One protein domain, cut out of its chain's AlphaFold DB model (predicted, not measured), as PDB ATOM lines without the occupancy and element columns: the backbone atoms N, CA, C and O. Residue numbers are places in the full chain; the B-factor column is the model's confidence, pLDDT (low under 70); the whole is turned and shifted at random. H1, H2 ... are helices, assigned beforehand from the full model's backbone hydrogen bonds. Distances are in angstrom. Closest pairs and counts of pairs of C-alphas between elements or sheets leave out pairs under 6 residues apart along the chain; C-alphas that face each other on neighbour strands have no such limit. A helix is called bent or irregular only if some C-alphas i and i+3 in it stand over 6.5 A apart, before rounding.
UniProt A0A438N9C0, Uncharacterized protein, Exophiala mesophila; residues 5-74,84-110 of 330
ATOM      1  N   ILE A   5      64.411  30.558   6.058       74.31
ATOM      2  CA  ILE A   5      64.107  31.588   7.066       74.31
ATOM      3  C   ILE A   5      65.150  32.722   7.079       74.31
ATOM      4  O   ILE A   5      64.826  33.830   7.496       74.31
ATOM      5  N   ASP A   6      66.358  32.471   6.569       78.81
ATOM      6  CA  ASP A   6      67.452  33.452   6.522       78.81
ATOM      7  C   ASP A   6      67.331  34.410   5.323       78.81
ATOM      8  O   ASP A   6      68.151  35.315   5.151       78.81
ATOM      9  N   LEU A   7      66.330  34.206   4.457       80.12
ATOM     10  CA  LEU A   7      66.068  35.086   3.325       80.12
ATOM     11  C   LEU A   7      65.476  36.432   3.782       80.12
ATOM     12  O   LEU A   7      64.726  36.483   4.762       80.12
ATOM     13  N   PRO A   8      65.728  37.520   3.030       81.75
ATOM     14  CA  PRO A   8      65.075  38.799   3.273       81.75
ATOM     15  C   PRO A   8      63.541  38.673   3.253       81.75
ATOM     16  O   PRO A   8      62.992  37.905   2.447       81.75
ATOM     17  N   PRO A   9      62.829  39.435   4.099       75.94
ATOM     18  CA  PRO A   9      61.376  39.349   4.232       75.94
ATOM     19  C   PRO A   9      60.635  39.646   2.919       75.94
ATOM     20  O   PRO A   9      59.565  39.087   2.682       75.94
ATOM     21  N   GLU A  10      61.206  40.453   2.024       76.50
ATOM     22  CA  GLU A  10      60.646  40.755   0.703       76.50
ATOM     23  C   GLU A  10      60.668  39.524  -0.212       76.50
ATOM     24  O   GLU A  10      59.674  39.218  -0.876       76.50
ATOM     25  N   VAL A  11      61.786  38.789  -0.213       77.62
ATOM     26  CA  VAL A  11      61.965  37.558  -1.000       77.62
ATOM     27  C   VAL A  11      61.050  36.465  -0.453       77.62
ATOM     28  O   VAL A  11      60.346  35.799  -1.214       77.62
ATOM     29  N   LEU A  12      60.975  36.338   0.874       76.38
ATOM     30  CA  LEU A  12      60.039  35.430   1.535       76.38
ATOM     31  C   LEU A  12      58.584  35.778   1.237       76.38
ATOM     32  O   LEU A  12      57.794  34.880   0.960       76.38
ATOM     33  N   GLY A  13      58.228  37.063   1.226       72.12
ATOM     34  CA  GLY A  13      56.897  37.527   0.846       72.12
ATOM     35  C   GLY A  13      56.525  37.125  -0.583       72.12
ATOM     36  O   GLY A  13      55.405  36.671  -0.822       72.12
ATOM     37  N   GLN A  14      57.460  37.221  -1.534       75.38
ATOM     38  CA  GLN A  14      57.240  36.760  -2.910       75.38
ATOM     39  C   GLN A  14      57.080  35.237  -2.997       75.38
ATOM     40  O   GLN A  14      56.143  34.767  -3.645       75.38
ATOM     41  N   ILE A  15      57.923  34.467  -2.303       74.56
ATOM     42  CA  ILE A  15      57.829  32.999  -2.251       74.56
ATOM     43  C   ILE A  15      56.489  32.572  -1.641       74.56
ATOM     44  O   ILE A  15      55.773  31.760  -2.220       74.56
ATOM     45  N   VAL A  16      56.096  33.169  -0.514       73.12
ATOM     46  CA  VAL A  16      54.812  32.920   0.155       73.12
ATOM     47  C   VAL A  16      53.642  33.227  -0.785       73.12
ATOM     48  O   VAL A  16      52.714  32.426  -0.888       73.12
ATOM     49  N   ARG A  17      53.673  34.334  -1.537       68.62
ATOM     50  CA  ARG A  17      52.631  34.641  -2.538       68.62
ATOM     51  C   ARG A  17      52.535  33.564  -3.624       68.62
ATOM     52  O   ARG A  17      51.430  33.109  -3.912       68.62
ATOM     53  N   GLN A  18      53.668  33.116  -4.166       69.31
ATOM     54  CA  GLN A  18      53.717  32.071  -5.197       69.31
ATOM     55  C   GLN A  18      53.242  30.705  -4.670       69.31
ATOM     56  O   GLN A  18      52.417  30.044  -5.294       69.31
ATOM     57  N   VAL A  19      53.667  30.304  -3.470       67.19
ATOM     58  CA  VAL A  19      53.244  29.039  -2.839       67.19
ATOM     59  C   VAL A  19      51.754  29.060  -2.459       67.19
ATOM     60  O   VAL A  19      51.092  28.019  -2.481       67.19
ATOM     61  N   THR A  20      51.185  30.237  -2.166       63.81
ATOM     62  CA  THR A  20      49.741  30.393  -1.897       63.81
ATOM     63  C   THR A  20      48.892  30.071  -3.125       63.81
ATOM     64  O   THR A  20      47.813  29.498  -2.979       63.81
ATOM     65  N   LEU A  21      49.384  30.386  -4.328       60.56
ATOM     66  CA  LEU A  21      48.718  30.050  -5.591       60.56
ATOM     67  C   LEU A  21      48.728  28.536  -5.862       60.56
ATOM     68  O   LEU A  21      47.772  28.008  -6.421       60.56
ATOM     69  N   GLY A  22      49.770  27.834  -5.408       54.59
ATOM     70  CA  GLY A  22      49.977  26.397  -5.618       54.59
ATOM     71  C   GLY A  22      49.396  25.466  -4.546       54.59
ATOM     72  O   GLY A  22      49.774  24.301  -4.514       54.59
ATOM     73  N   SER A  23      48.507  25.938  -3.658       53.97
ATOM     74  CA  SER A  23      47.866  25.187  -2.548       53.97
ATOM     75  C   SER A  23      48.749  24.766  -1.351       53.97
ATOM     76  O   SER A  23      48.221  24.268  -0.358       53.97
ATOM     77  N   GLY A  24      50.059  25.040  -1.358       56.06
ATOM     78  CA  GLY A  24      50.998  24.549  -0.331       56.06
ATOM     79  C   GLY A  24      51.055  25.337   0.987       56.06
ATOM     80  O   GLY A  24      51.681  24.889   1.949       56.06
ATOM     81  N   LEU A  25      50.424  26.514   1.067       54.78
ATOM     82  CA  LEU A  25      50.709  27.461   2.152       54.78
ATOM     83  C   LEU A  25      50.102  27.104   3.517       54.78
ATOM     84  O   LEU A  25      50.621  27.540   4.544       54.78
ATOM     85  N   GLN A  26      49.015  26.327   3.551       56.50
ATOM     86  CA  GLN A  26      48.371  25.942   4.816       56.50
ATOM     87  C   GLN A  26      49.327  25.140   5.705       56.50
ATOM     88  O   GLN A  26      49.401  25.385   6.906       56.50
ATOM     89  N   ASN A  27      50.149  24.282   5.095       56.94
ATOM     90  CA  ASN A  27      51.147  23.494   5.810       56.94
ATOM     91  C   ASN A  27      52.314  24.367   6.299       56.94
ATOM     92  O   ASN A  27      52.846  24.128   7.373       56.94
ATOM     93  N   TRP A  28      52.687  25.419   5.564       59.09
ATOM     94  CA  TRP A  28      53.846  26.260   5.897       59.09
ATOM     95  C   TRP A  28      53.564  27.233   7.046       59.09
ATOM     96  O   TRP A  28      54.447  27.494   7.862       59.09
ATOM     97  N   ARG A  29      52.324  27.730   7.151       57.28
ATOM     98  CA  ARG A  29      51.897  28.613   8.253       57.28
ATOM     99  C   ARG A  29      51.897  27.918   9.615       57.28
ATOM    100  O   ARG A  29      52.112  28.580  10.624       57.28
ATOM    101  N   LEU A  30      51.674  26.604   9.636       59.06
ATOM    102  CA  LEU A  30      51.669  25.793  10.858       59.06
ATOM    103  C   LEU A  30      53.082  25.431  11.338       59.06
ATOM    104  O   LEU A  30      53.262  25.088  12.501       59.06
ATOM    105  N   ILE A  31      54.082  25.513  10.454       64.81
ATOM    106  CA  ILE A  31      55.458  25.086  10.738       64.81
ATOM    107  C   ILE A  31      56.292  26.227  11.340       64.81
ATOM    108  O   ILE A  31      57.253  25.962  12.061       64.81
ATOM    109  N   ASN A  32      55.960  27.498  11.068       73.50
ATOM    110  CA  ASN A  32      56.795  28.616  11.510       73.50
ATOM    111  C   ASN A  32      56.025  29.942  11.706       73.50
ATOM    112  O   ASN A  32      55.390  30.458  10.783       73.50
ATOM    113  N   SER A  33      56.153  30.540  12.898       78.56
ATOM    114  CA  SER A  33      55.501  31.805  13.272       78.56
ATOM    115  C   SER A  33      55.990  33.015  12.465       78.56
ATOM    116  O   SER A  33      55.188  33.897  12.161       78.56
ATOM    117  N   TYR A  34      57.261  33.037  12.053       79.81
ATOM    118  CA  TYR A  34      57.838  34.088  11.210       79.81
ATOM    119  C   TYR A  34      57.263  34.052   9.785       79.81
ATOM    120  O   TYR A  34      56.880  35.086   9.233       79.81
ATOM    121  N   ILE A  35      57.079  32.854   9.213       76.69
ATOM    122  CA  ILE A  35      56.397  32.687   7.915       76.69
ATOM    123  C   ILE A  35      54.937  33.147   8.013       76.69
ATOM    124  O   ILE A  35      54.432  33.806   7.100       76.69
ATOM    125  N   ASN A  36      54.263  32.860   9.131       78.00
ATOM    126  CA  ASN A  36      52.905  33.339   9.364       78.00
ATOM    127  C   ASN A  36      52.842  34.876   9.461       78.00
ATOM    128  O   ASN A  36      51.989  35.482   8.813       78.00
ATOM    129  N   SER A  37      53.772  35.530  10.173       81.50
ATOM    130  CA  SER A  37      53.822  37.001  10.221       81.50
ATOM    131  C   SER A  37      54.076  37.627   8.847       81.50
ATOM    132  O   SER A  37      53.419  38.605   8.494       81.50
ATOM    133  N   ILE A  38      54.948  37.026   8.029       81.69
ATOM    134  CA  ILE A  38      55.208  37.486   6.654       81.69
ATOM    135  C   ILE A  38      53.964  37.325   5.776       81.69
ATOM    136  O   ILE A  38      53.664  38.200   4.962       81.69
ATOM    137  N   ALA A  39      53.215  36.230   5.931       78.88
ATOM    138  CA  ALA A  39      51.979  36.005   5.188       78.88
ATOM    139  C   ALA A  39      50.891  37.030   5.552       78.88
ATOM    140  O   ALA A  39      50.227  37.551   4.652       78.88
ATOM    141  N   THR A  40      50.738  37.349   6.840       82.50
ATOM    142  CA  THR A  40      49.807  38.380   7.321       82.50
ATOM    143  C   THR A  40      50.190  39.759   6.792       82.50
ATOM    144  O   THR A  40      49.351  40.448   6.211       82.50
ATOM    145  N   GLU A  41      51.467  40.136   6.895       83.38
ATOM    146  CA  GLU A  41      51.946  41.431   6.404       83.38
ATOM    147  C   GLU A  41      51.828  41.549   4.879       83.38
ATOM    148  O   GLU A  41      51.411  42.581   4.346       83.38
ATOM    149  N   SER A  42      52.107  40.458   4.162       82.00
ATOM    150  CA  SER A  42      51.914  40.372   2.715       82.00
ATOM    151  C   SER A  42      50.448  40.526   2.319       82.00
ATOM    152  O   SER A  42      50.177  41.188   1.316       82.00
ATOM    153  N   SER A  43      49.524  39.937   3.089       84.19
ATOM    154  CA  SER A  43      48.076  40.066   2.883       84.19
ATOM    155  C   SER A  43      47.640  41.520   3.049       84.19
ATOM    156  O   SER A  43      47.053  42.097   2.135       84.19
ATOM    157  N   ARG A  44      48.026  42.145   4.169       86.12
ATOM    158  CA  ARG A  44      47.709  43.541   4.498       86.12
ATOM    159  C   ARG A  44      48.255  44.518   3.459       86.12
ATOM    160  O   ARG A  44      47.519  45.362   2.951       86.12
ATOM    161  N   THR A  45      49.528  44.373   3.097       86.62
ATOM    162  CA  THR A  45      50.189  45.234   2.106       86.62
ATOM    163  C   THR A  45      49.536  45.107   0.733       86.62
ATOM    164  O   THR A  45      49.279  46.114   0.074       86.62
ATOM    165  N   LEU A  46      49.241  43.876   0.297       85.50
ATOM    166  CA  LEU A  46      48.582  43.642  -0.985       85.50
ATOM    167  C   LEU A  46      47.159  44.206  -0.984       85.50
ATOM    168  O   LEU A  46      46.787  44.889  -1.930       85.50
ATOM    169  N   LEU A  47      46.384  43.977   0.075       88.75
ATOM    170  CA  LEU A  47      45.023  44.490   0.186       88.75
ATOM    171  C   LEU A  47      44.989  46.022   0.118       88.75
ATOM    172  O   LEU A  47      44.266  46.576  -0.707       88.75
ATOM    173  N   ASN A  48      45.834  46.699   0.902       89.31
ATOM    174  CA  ASN A  48      45.947  48.160   0.885       89.31
ATOM    175  C   ASN A  48      46.335  48.685  -0.504       89.31
ATOM    176  O   ASN A  48      45.817  49.705  -0.965       89.31
ATOM    177  N   HIS A  49      47.233  47.975  -1.192       88.88
ATOM    178  CA  HIS A  49      47.603  48.302  -2.561       88.88
ATOM    179  C   HIS A  49      46.409  48.172  -3.519       88.88
ATOM    180  O   HIS A  49      46.135  49.112  -4.264       88.88
ATOM    181  N   LEU A  50      45.662  47.064  -3.468       87.75
ATOM    182  CA  LEU A  50      44.489  46.839  -4.320       87.75
ATOM    183  C   LEU A  50      43.397  47.883  -4.080       87.75
ATOM    184  O   LEU A  50      42.906  48.467  -5.043       87.75
ATOM    185  N   CYS A  51      43.063  48.173  -2.819       89.25
ATOM    186  CA  CYS A  51      42.066  49.188  -2.476       89.25
ATOM    187  C   CYS A  51      42.438  50.562  -3.040       89.25
ATOM    188  O   CYS A  51      41.588  51.251  -3.601       89.25
ATOM    189  N   ARG A  52      43.723  50.933  -2.980       87.62
ATOM    190  CA  ARG A  52      44.222  52.202  -3.525       87.62
ATOM    191  C   ARG A  52      44.254  52.236  -5.055       87.62
ATOM    192  O   ARG A  52      44.007  53.288  -5.643       87.62
ATOM    193  N   VAL A  53      44.625  51.132  -5.703       86.12
ATOM    194  CA  VAL A  53      44.731  51.055  -7.171       86.12
ATOM    195  C   VAL A  53      43.349  51.058  -7.818       86.12
ATOM    196  O   VAL A  53      43.138  51.799  -8.774       86.12
ATOM    197  N   TYR A  54      42.414  50.284  -7.266       84.69
ATOM    198  CA  TYR A  54      41.080  50.063  -7.829       84.69
ATOM    199  C   TYR A  54      39.973  50.910  -7.186       84.69
ATOM    200  O   TYR A  54      38.800  50.706  -7.502       84.69
ATOM    201  N   GLN A  55      40.342  51.847  -6.302       86.00
ATOM    202  CA  GLN A  55      39.437  52.763  -5.596       86.00
ATOM    203  C   GLN A  55      38.295  52.034  -4.879       86.00
ATOM    204  O   GLN A  55      37.126  52.336  -5.093       86.00
ATOM    205  N   ILE A  56      38.640  51.039  -4.059       88.25
ATOM    206  CA  ILE A  56      37.664  50.203  -3.350       88.25
ATOM    207  C   ILE A  56      37.396  50.793  -1.967       88.25
ATOM    208  O   ILE A  56      38.311  50.871  -1.147       88.25
ATOM    209  N   SER A  57      36.147  51.162  -1.698       89.56
ATOM    210  CA  SER A  57      35.678  51.601  -0.385       89.56
ATOM    211  C   SER A  57      35.581  50.448   0.608       89.56
ATOM    212  O   SER A  57      35.285  49.299   0.255       89.56
ATOM    213  N   ASP A  58      35.741  50.781   1.889       88.19
ATOM    214  CA  ASP A  58      35.621  49.825   2.992       88.19
ATOM    215  C   ASP A  58      34.255  49.130   3.005       88.19
ATOM    216  O   ASP A  58      34.159  47.940   3.305       88.19
ATOM    217  N   ARG A  59      33.191  49.843   2.614       89.19
ATOM    218  CA  ARG A  59      31.835  49.290   2.528       89.19
ATOM    219  C   ARG A  59      31.742  48.170   1.494       89.19
ATOM    220  O   ARG A  59      31.251  47.086   1.818       89.19
ATOM    221  N   VAL A  60      32.204  48.410   0.267       89.62
ATOM    222  CA  VAL A  60      32.157  47.409  -0.813       89.62
ATOM    223  C   VAL A  60      33.069  46.231  -0.487       89.62
ATOM    224  O   VAL A  60      32.694  45.079  -0.710       89.62
ATOM    225  N   LEU A  61      34.232  46.503   0.106       89.44
ATOM    226  CA  LEU A  61      35.149  45.470   0.567       89.44
ATOM    227  C   LEU A  61      34.519  44.586   1.654       89.44
ATOM    228  O   LEU A  61      34.589  43.359   1.573       89.44
ATOM    229  N   HIS A  62      33.855  45.191   2.640       88.00
ATOM    230  CA  HIS A  62      33.157  44.469   3.700       88.00
ATOM    231  C   HIS A  62      32.017  43.603   3.146       88.00
ATOM    232  O   HIS A  62      31.897  42.436   3.519       88.00
ATOM    233  N   LEU A  63      31.209  44.133   2.218       88.12
ATOM    234  CA  LEU A  63      30.174  43.351   1.532       88.12
ATOM    235  C   LEU A  63      30.788  42.172   0.766       88.12
ATOM    236  O   LEU A  63      30.310  41.045   0.893       88.12
ATOM    237  N   TYR A  64      31.872  42.411   0.023       89.12
ATOM    238  CA  TYR A  64      32.573  41.369  -0.721       89.12
ATOM    239  C   TYR A  64      33.036  40.234   0.198       89.12
ATOM    240  O   TYR A  64      32.780  39.067  -0.100       89.12
ATOM    241  N   TRP A  65      33.661  40.551   1.335       86.81
ATOM    242  CA  TRP A  65      34.124  39.531   2.277       86.81
ATOM    243  C   TRP A  65      32.989  38.799   2.971       86.81
ATOM    244  O   TRP A  65      32.994  37.570   2.994       86.81
ATOM    245  N   ARG A  66      31.988  39.531   3.471       84.69
ATOM    246  CA  ARG A  66      30.832  38.951   4.163       84.69
ATOM    247  C   ARG A  66      30.125  37.891   3.321       84.69
ATOM    248  O   ARG A  66      29.611  36.918   3.867       84.69
ATOM    249  N   PHE A  67      30.059  38.102   2.010       83.38
ATOM    250  CA  PHE A  67      29.241  37.286   1.123       83.38
ATOM    251  C   PHE A  67      30.017  36.307   0.250       83.38
ATOM    252  O   PHE A  67      29.405  35.335  -0.177       83.38
ATOM    253  N   ASN A  68      31.307  36.525  -0.017       78.50
ATOM    254  CA  ASN A  68      32.109  35.618  -0.851       78.50
ATOM    255  C   ASN A  68      33.039  34.707  -0.048       78.50
ATOM    256  O   ASN A  68      33.600  33.768  -0.613       78.50
ATOM    257  N   LEU A  69      33.218  34.968   1.249       73.81
ATOM    258  CA  LEU A  69      33.900  34.046   2.144       73.81
ATOM    259  C   LEU A  69      32.834  33.202   2.840       73.81
ATOM    260  O   LEU A  69      32.130  33.686   3.720       73.81
ATOM    261  N   ASP A  70      32.736  31.919   2.490       60.47
ATOM    262  CA  ASP A  70      31.880  30.925   3.169       60.47
ATOM    263  C   ASP A  70      32.345  30.618   4.618       60.47
ATOM    264  O   ASP A  70      32.056  29.563   5.184       60.47
ATOM    265  N   LYS A  71      33.097  31.531   5.244       56.72
ATOM    266  CA  LYS A  71      33.587  31.417   6.614       56.72
ATOM    267  C   LYS A  71      32.485  31.907   7.550       56.72
ATOM    268  O   LYS A  71      32.334  33.102   7.791       56.72
ATOM    269  N   GLY A  72      31.680  30.975   8.056       46.84
ATOM    270  CA  GLY A  72      30.696  31.268   9.096       46.84
ATOM    271  C   GLY A  72      31.364  31.926  10.306       46.84
ATOM    272  O   GLY A  72      32.350  31.383  10.793       46.84
ATOM    273  N   ALA A  73      30.829  33.081  10.732       42.62
ATOM    274  CA  ALA A  73      30.993  33.837  11.994       42.62
ATOM    275  C   ALA A  73      32.392  34.010  12.641       42.62
ATOM    276  O   ALA A  73      32.531  34.791  13.578       42.62
ATOM    277  N   SER A  74      33.437  33.351  12.153       41.28
ATOM    278  CA  SER A  74      34.818  33.472  12.607       41.28
ATOM    279  C   SER A  74      35.456  34.636  11.862       41.28
ATOM    280  O   SER A  74      36.155  34.493  10.862       41.28
ATOM    281  N   VAL A  84      42.752  37.519  -0.495       84.69
ATOM    282  CA  VAL A  84      43.279  38.737  -1.140       84.69
ATOM    283  C   VAL A  84      43.820  38.456  -2.547       84.69
ATOM    284  O   VAL A  84      43.593  39.241  -3.466       84.69
ATOM    285  N   ILE A  85      44.487  37.320  -2.762       83.06
ATOM    286  CA  ILE A  85      44.931  36.891  -4.096       83.06
ATOM    287  C   ILE A  85      43.731  36.597  -5.009       83.06
ATOM    288  O   ILE A  85      43.739  36.984  -6.179       83.06
ATOM    289  N   ALA A  86      42.676  35.957  -4.497       83.50
ATOM    290  CA  ALA A  86      41.457  35.717  -5.263       83.50
ATOM    291  C   ALA A  86      40.762  37.032  -5.656       83.50
ATOM    292  O   ALA A  86      40.277  37.158  -6.786       83.50
ATOM    293  N   LEU A  87      40.753  38.024  -4.758       87.81
ATOM    294  CA  LEU A  87      40.298  39.379  -5.063       87.81
ATOM    295  C   LEU A  87      41.177  40.035  -6.135       87.81
ATOM    296  O   LEU A  87      40.641  40.541  -7.116       87.81
ATOM    297  N   ASN A  88      42.506  39.959  -6.020       88.31
ATOM    298  CA  ASN A  88      43.418  40.466  -7.048       88.31
ATOM    299  C   ASN A  88      43.100  39.865  -8.427       88.31
ATOM    300  O   ASN A  88      42.952  40.589  -9.405       88.31
ATOM    301  N   HIS A  89      42.899  38.547  -8.500       86.12
ATOM    302  CA  HIS A  89      42.518  37.888  -9.747       86.12
ATOM    303  C   HIS A  89      41.153  38.373 -10.262       86.12
ATOM    304  O   HIS A  89      40.989  38.552 -11.465       86.12
ATOM    305  N   LEU A  90      40.155  38.600  -9.395       87.56
ATOM    306  CA  LEU A  90      38.880  39.197  -9.832       87.56
ATOM    307  C   LEU A  90      39.115  40.555 -10.495       87.56
ATOM    308  O   LEU A  90      38.621  40.791 -11.598       87.56
ATOM    309  N   LEU A  91      39.839  41.429  -9.800       88.56
ATOM    310  CA  LEU A  91      40.074  42.804 -10.217       88.56
ATOM    311  C   LEU A  91      40.879  42.842 -11.511       88.56
ATOM    312  O   LEU A  91      40.482  43.530 -12.443       88.56
ATOM    313  N   HIS A  92      41.928  42.029 -11.621       86.38
ATOM    314  CA  HIS A  92      42.727  41.934 -12.834       86.38
ATOM    315  C   HIS A  92      41.910  41.412 -14.022       86.38
ATOM    316  O   HIS A  92      41.955  42.012 -15.093       86.38
ATOM    317  N   THR A  93      41.134  40.334 -13.852       84.62
ATOM    318  CA  THR A  93      40.310  39.777 -14.940       84.62
ATOM    319  C   THR A  93      39.225  40.757 -15.390       84.62
ATOM    320  O   THR A  93      38.906  40.828 -16.568       84.62
ATOM    321  N   THR A  94      38.646  41.539 -14.477       85.12
ATOM    322  CA  THR A  94      37.557  42.478 -14.813       85.12
ATOM    323  C   THR A  94      38.040  43.872 -15.225       85.12
ATOM    324  O   THR A  94      37.264  44.634 -15.800       85.12
ATOM    325  N   ASN A  95      39.321  44.192 -15.014       81.81
ATOM    326  CA  ASN A  95      39.923  45.489 -15.327       81.81
ATOM    327  C   ASN A  95      39.686  45.972 -16.777       81.81
ATOM    328  O   ASN A  95      39.346  47.145 -16.955       81.81
ATOM    329  N   PRO A  96      39.776  45.114 -17.819       76.69
ATOM    330  CA  PRO A  96      39.508  45.544 -19.193       76.69
ATOM    331  C   PRO A  96      38.075  46.047 -19.406       76.69
ATOM    332  O   PRO A  96      37.844  46.897 -20.263       76.69
ATOM    333  N   LEU A  97      37.110  45.543 -18.630       76.81
ATOM    334  CA  LEU A  97      35.716  45.993 -18.661       76.81
ATOM    335  C   LEU A  97      35.514  47.247 -17.798       76.81
ATOM    336  O   LEU A  97      34.761  48.142 -18.178       76.81
ATOM    337  N   ALA A  98      36.225  47.339 -16.669       73.19
ATOM    338  CA  ALA A  98      36.146  48.473 -15.751       73.19
ATOM    339  C   ALA A  98      36.488  49.809 -16.414       73.19
ATOM    340  O   ALA A  98      35.851  50.825 -16.132       73.19
ATOM    341  N   ASN A  99      37.418  49.824 -17.365       70.50
ATOM    342  CA  ASN A  99      37.737  51.035 -18.119       70.50
ATOM    343  C   ASN A  99      36.530  51.611 -18.886       70.50
ATOM    344  O   ASN A  99      36.384  52.833 -18.958       70.50
ATOM    345  N   ASP A 100      35.623  50.778 -19.404       67.25
ATOM    346  CA  ASP A 100      34.452  51.261 -20.150       67.25
ATOM    347  C   ASP A 100      33.361  51.820 -19.250       67.25
ATOM    348  O   ASP A 100      32.690  52.790 -19.614       67.25
ATOM    349  N   TRP A 101      33.215  51.252 -18.052       66.38
ATOM    350  CA  TRP A 101      32.362  51.826 -17.018       66.38
ATOM    351  C   TRP A 101      32.795  53.251 -16.681       66.38
ATOM    352  O   TRP A 101      31.992  54.187 -16.737       66.38
ATOM    353  N   ASN A 102      34.088  53.434 -16.429       65.50
ATOM    354  CA  ASN A 102      34.631  54.735 -16.067       65.50
ATOM    355  C   ASN A 102      34.523  55.745 -17.221       65.50
ATOM    356  O   ASN A 102      34.106  56.879 -16.992       65.50
ATOM    357  N   ARG A 103      34.742  55.329 -18.478       65.31
ATOM    358  CA  ARG A 103      34.482  56.176 -19.661       65.31
ATOM    359  C   ARG A 103      33.024  56.650 -19.743       65.31
ATOM    360  O   ARG A 103      32.782  57.829 -19.997       65.31
ATOM    361  N   ARG A 104      32.047  55.767 -19.490       62.62
ATOM    362  CA  ARG A 104      30.615  56.132 -19.486       62.62
ATOM    363  C   ARG A 104      30.261  57.092 -18.344       62.62
ATOM    364  O   ARG A 104      29.469  58.006 -18.559       62.62
ATOM    365  N   ARG A 105      30.852  56.919 -17.157       62.38
ATOM    366  CA  ARG A 105      30.640  57.809 -16.001       62.38
ATOM    367  C   ARG A 105      31.189  59.217 -16.251       62.38
ATOM    368  O   ARG A 105      30.486  60.196 -16.009       62.38
ATOM    369  N   ILE A 106      32.394  59.320 -16.814       58.19
ATOM    370  CA  ILE A 106      33.024  60.602 -17.173       58.19
ATOM    371  C   ILE A 106      32.175  61.357 -18.209       58.19
ATOM    372  O   ILE A 106      31.975  62.563 -18.081       58.19
ATOM    373  N   SER A 107      31.606  60.642 -19.187       57.62
ATOM    374  CA  SER A 107      30.705  61.222 -20.192       57.62
ATOM    375  C   SER A 107      29.393  61.768 -19.614       57.62
ATOM    376  O   SER A 107      28.820  62.670 -20.217       57.62
ATOM    377  N   LYS A 108      28.895  61.229 -18.491       56.88
ATOM    378  CA  LYS A 108      27.643  61.679 -17.855       56.88
ATOM    379  C   LYS A 108      27.843  62.868 -16.915       56.88
ATOM    380  O   LYS A 108      26.971  63.723 -16.845       56.88
ATOM    381  N   ASN A 109      28.983  62.934 -16.227       53.22
ATOM    382  CA  ASN A 109      29.221  63.929 -15.173       53.22
ATOM    383  C   ASN A 109      30.082  65.123 -15.622       53.22
ATOM    384  O   ASN A 109      30.407  65.977 -14.805       53.22
ATOM    385  N   GLY A 110      30.481  65.190 -16.898       49.34
ATOM    386  CA  GLY A 110      31.068  66.379 -17.536       49.34
ATOM    387  C   GLY A 110      32.424  66.880 -17.007       49.34
ATOM    388  O   GLY A 110      33.006  67.756 -17.641       49.34
TER     389      GLY A 110
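What this domain is: This is residues 5 to 74 and 84 to 110 of the 330 residues of an uncharacterized protein of Exophiala mesophila (UniProt A0A438N9C0). One long helix, H3, makes the spine of a loose all-helix structure: H1 packs across its first half, short H2 folds back at its beginning, and the arm H5a packs beside its second half. H4 is set off to one side, and after a bend in H5 the arm H5b leads away from the rest, its residues 99 to 109 sticking out together with residue 110. The printed part has 97 residues with five named helices, H1 to H5 in that order, and no named strand. It is loose, with a radius of gyration of the C-alphas of 16.8 A, and elongated, spanning 54 by 33 by 21 A.

How they stand to each other: H1, residues 9 to 21, and H2, residues 25 to 31, are close but not clearly touching, with the C-alphas of Val 19 and Leu 25 closest at 5.8 A. The hub is H3, residues 33 to 54. H1 touches H3, with residues 35 to 42 of H3 alone, about perpendicular at 80 degrees; the closest C-alphas are those of Gly 13 and Ser 42, 6.0 A apart. H2 and H3 touch only at the corner by their link, with the C-alphas of Arg 29 and Asn 36 closest at 5.0 A. H4, residues 58 to 68, is only just apart from H3, the closest C-alphas being 8.4 A apart. H5, residues 84 to 109, was assigned as one helix by its hydrogen bonds but is bent: C-alphas 93 and 96 are 7.2 A apart, and its arms H5a and H5b are about perpendicular, only just, at 72 degrees. H5a touches H3 at a shallow tilt of 31 degrees, the same way, with the C-alphas of Leu 47 and Val 84 closest at 6.2 A. H4 and H5a are near each other, with 5 pairs of C-alphas within 10 A. H5b touches no helix. In H1, H3, H4 and H5a every O i to N i+4 pair is within hydrogen-bond range; in H5b 9 of 10 are, and in H2 1 of 3, beside 2 of 4 O i to N i+3 pairs.

Where its parts are: H1 begins at C-alpha 9 (61.376, 39.349, 4.232) and is 18.5 A long from first to last C-alpha. H2 measures 10.1 A. H3 measures 31.4 A and ends at C-alpha 54 (41.080, 50.063, -7.829). H4 measures 15.1 A. H5a, residues 84 to 93, measures 14.2 A, and H5b, residues 96 to 109, measures 21.4 A and ends at C-alpha 109 (29.221, 63.929, -15.173).

The domain as a whole: The two C-alphas farthest apart are those of Ile 31 and Gly 110, at 55.7 A. Residues 75 to 83 are cut out, and C-alphas 74 and 84 are 17.0 A apart across the cut. Of the links printed whole, H1 to H2, H2 to H3 and H3 to H4 are tight. Residues 69 to 74, before the cut, stand free. The mean pLDDT of the printed part is 75.0; residues 17 to 31, 70 to 74 and 100 to 110 of this model are under 70.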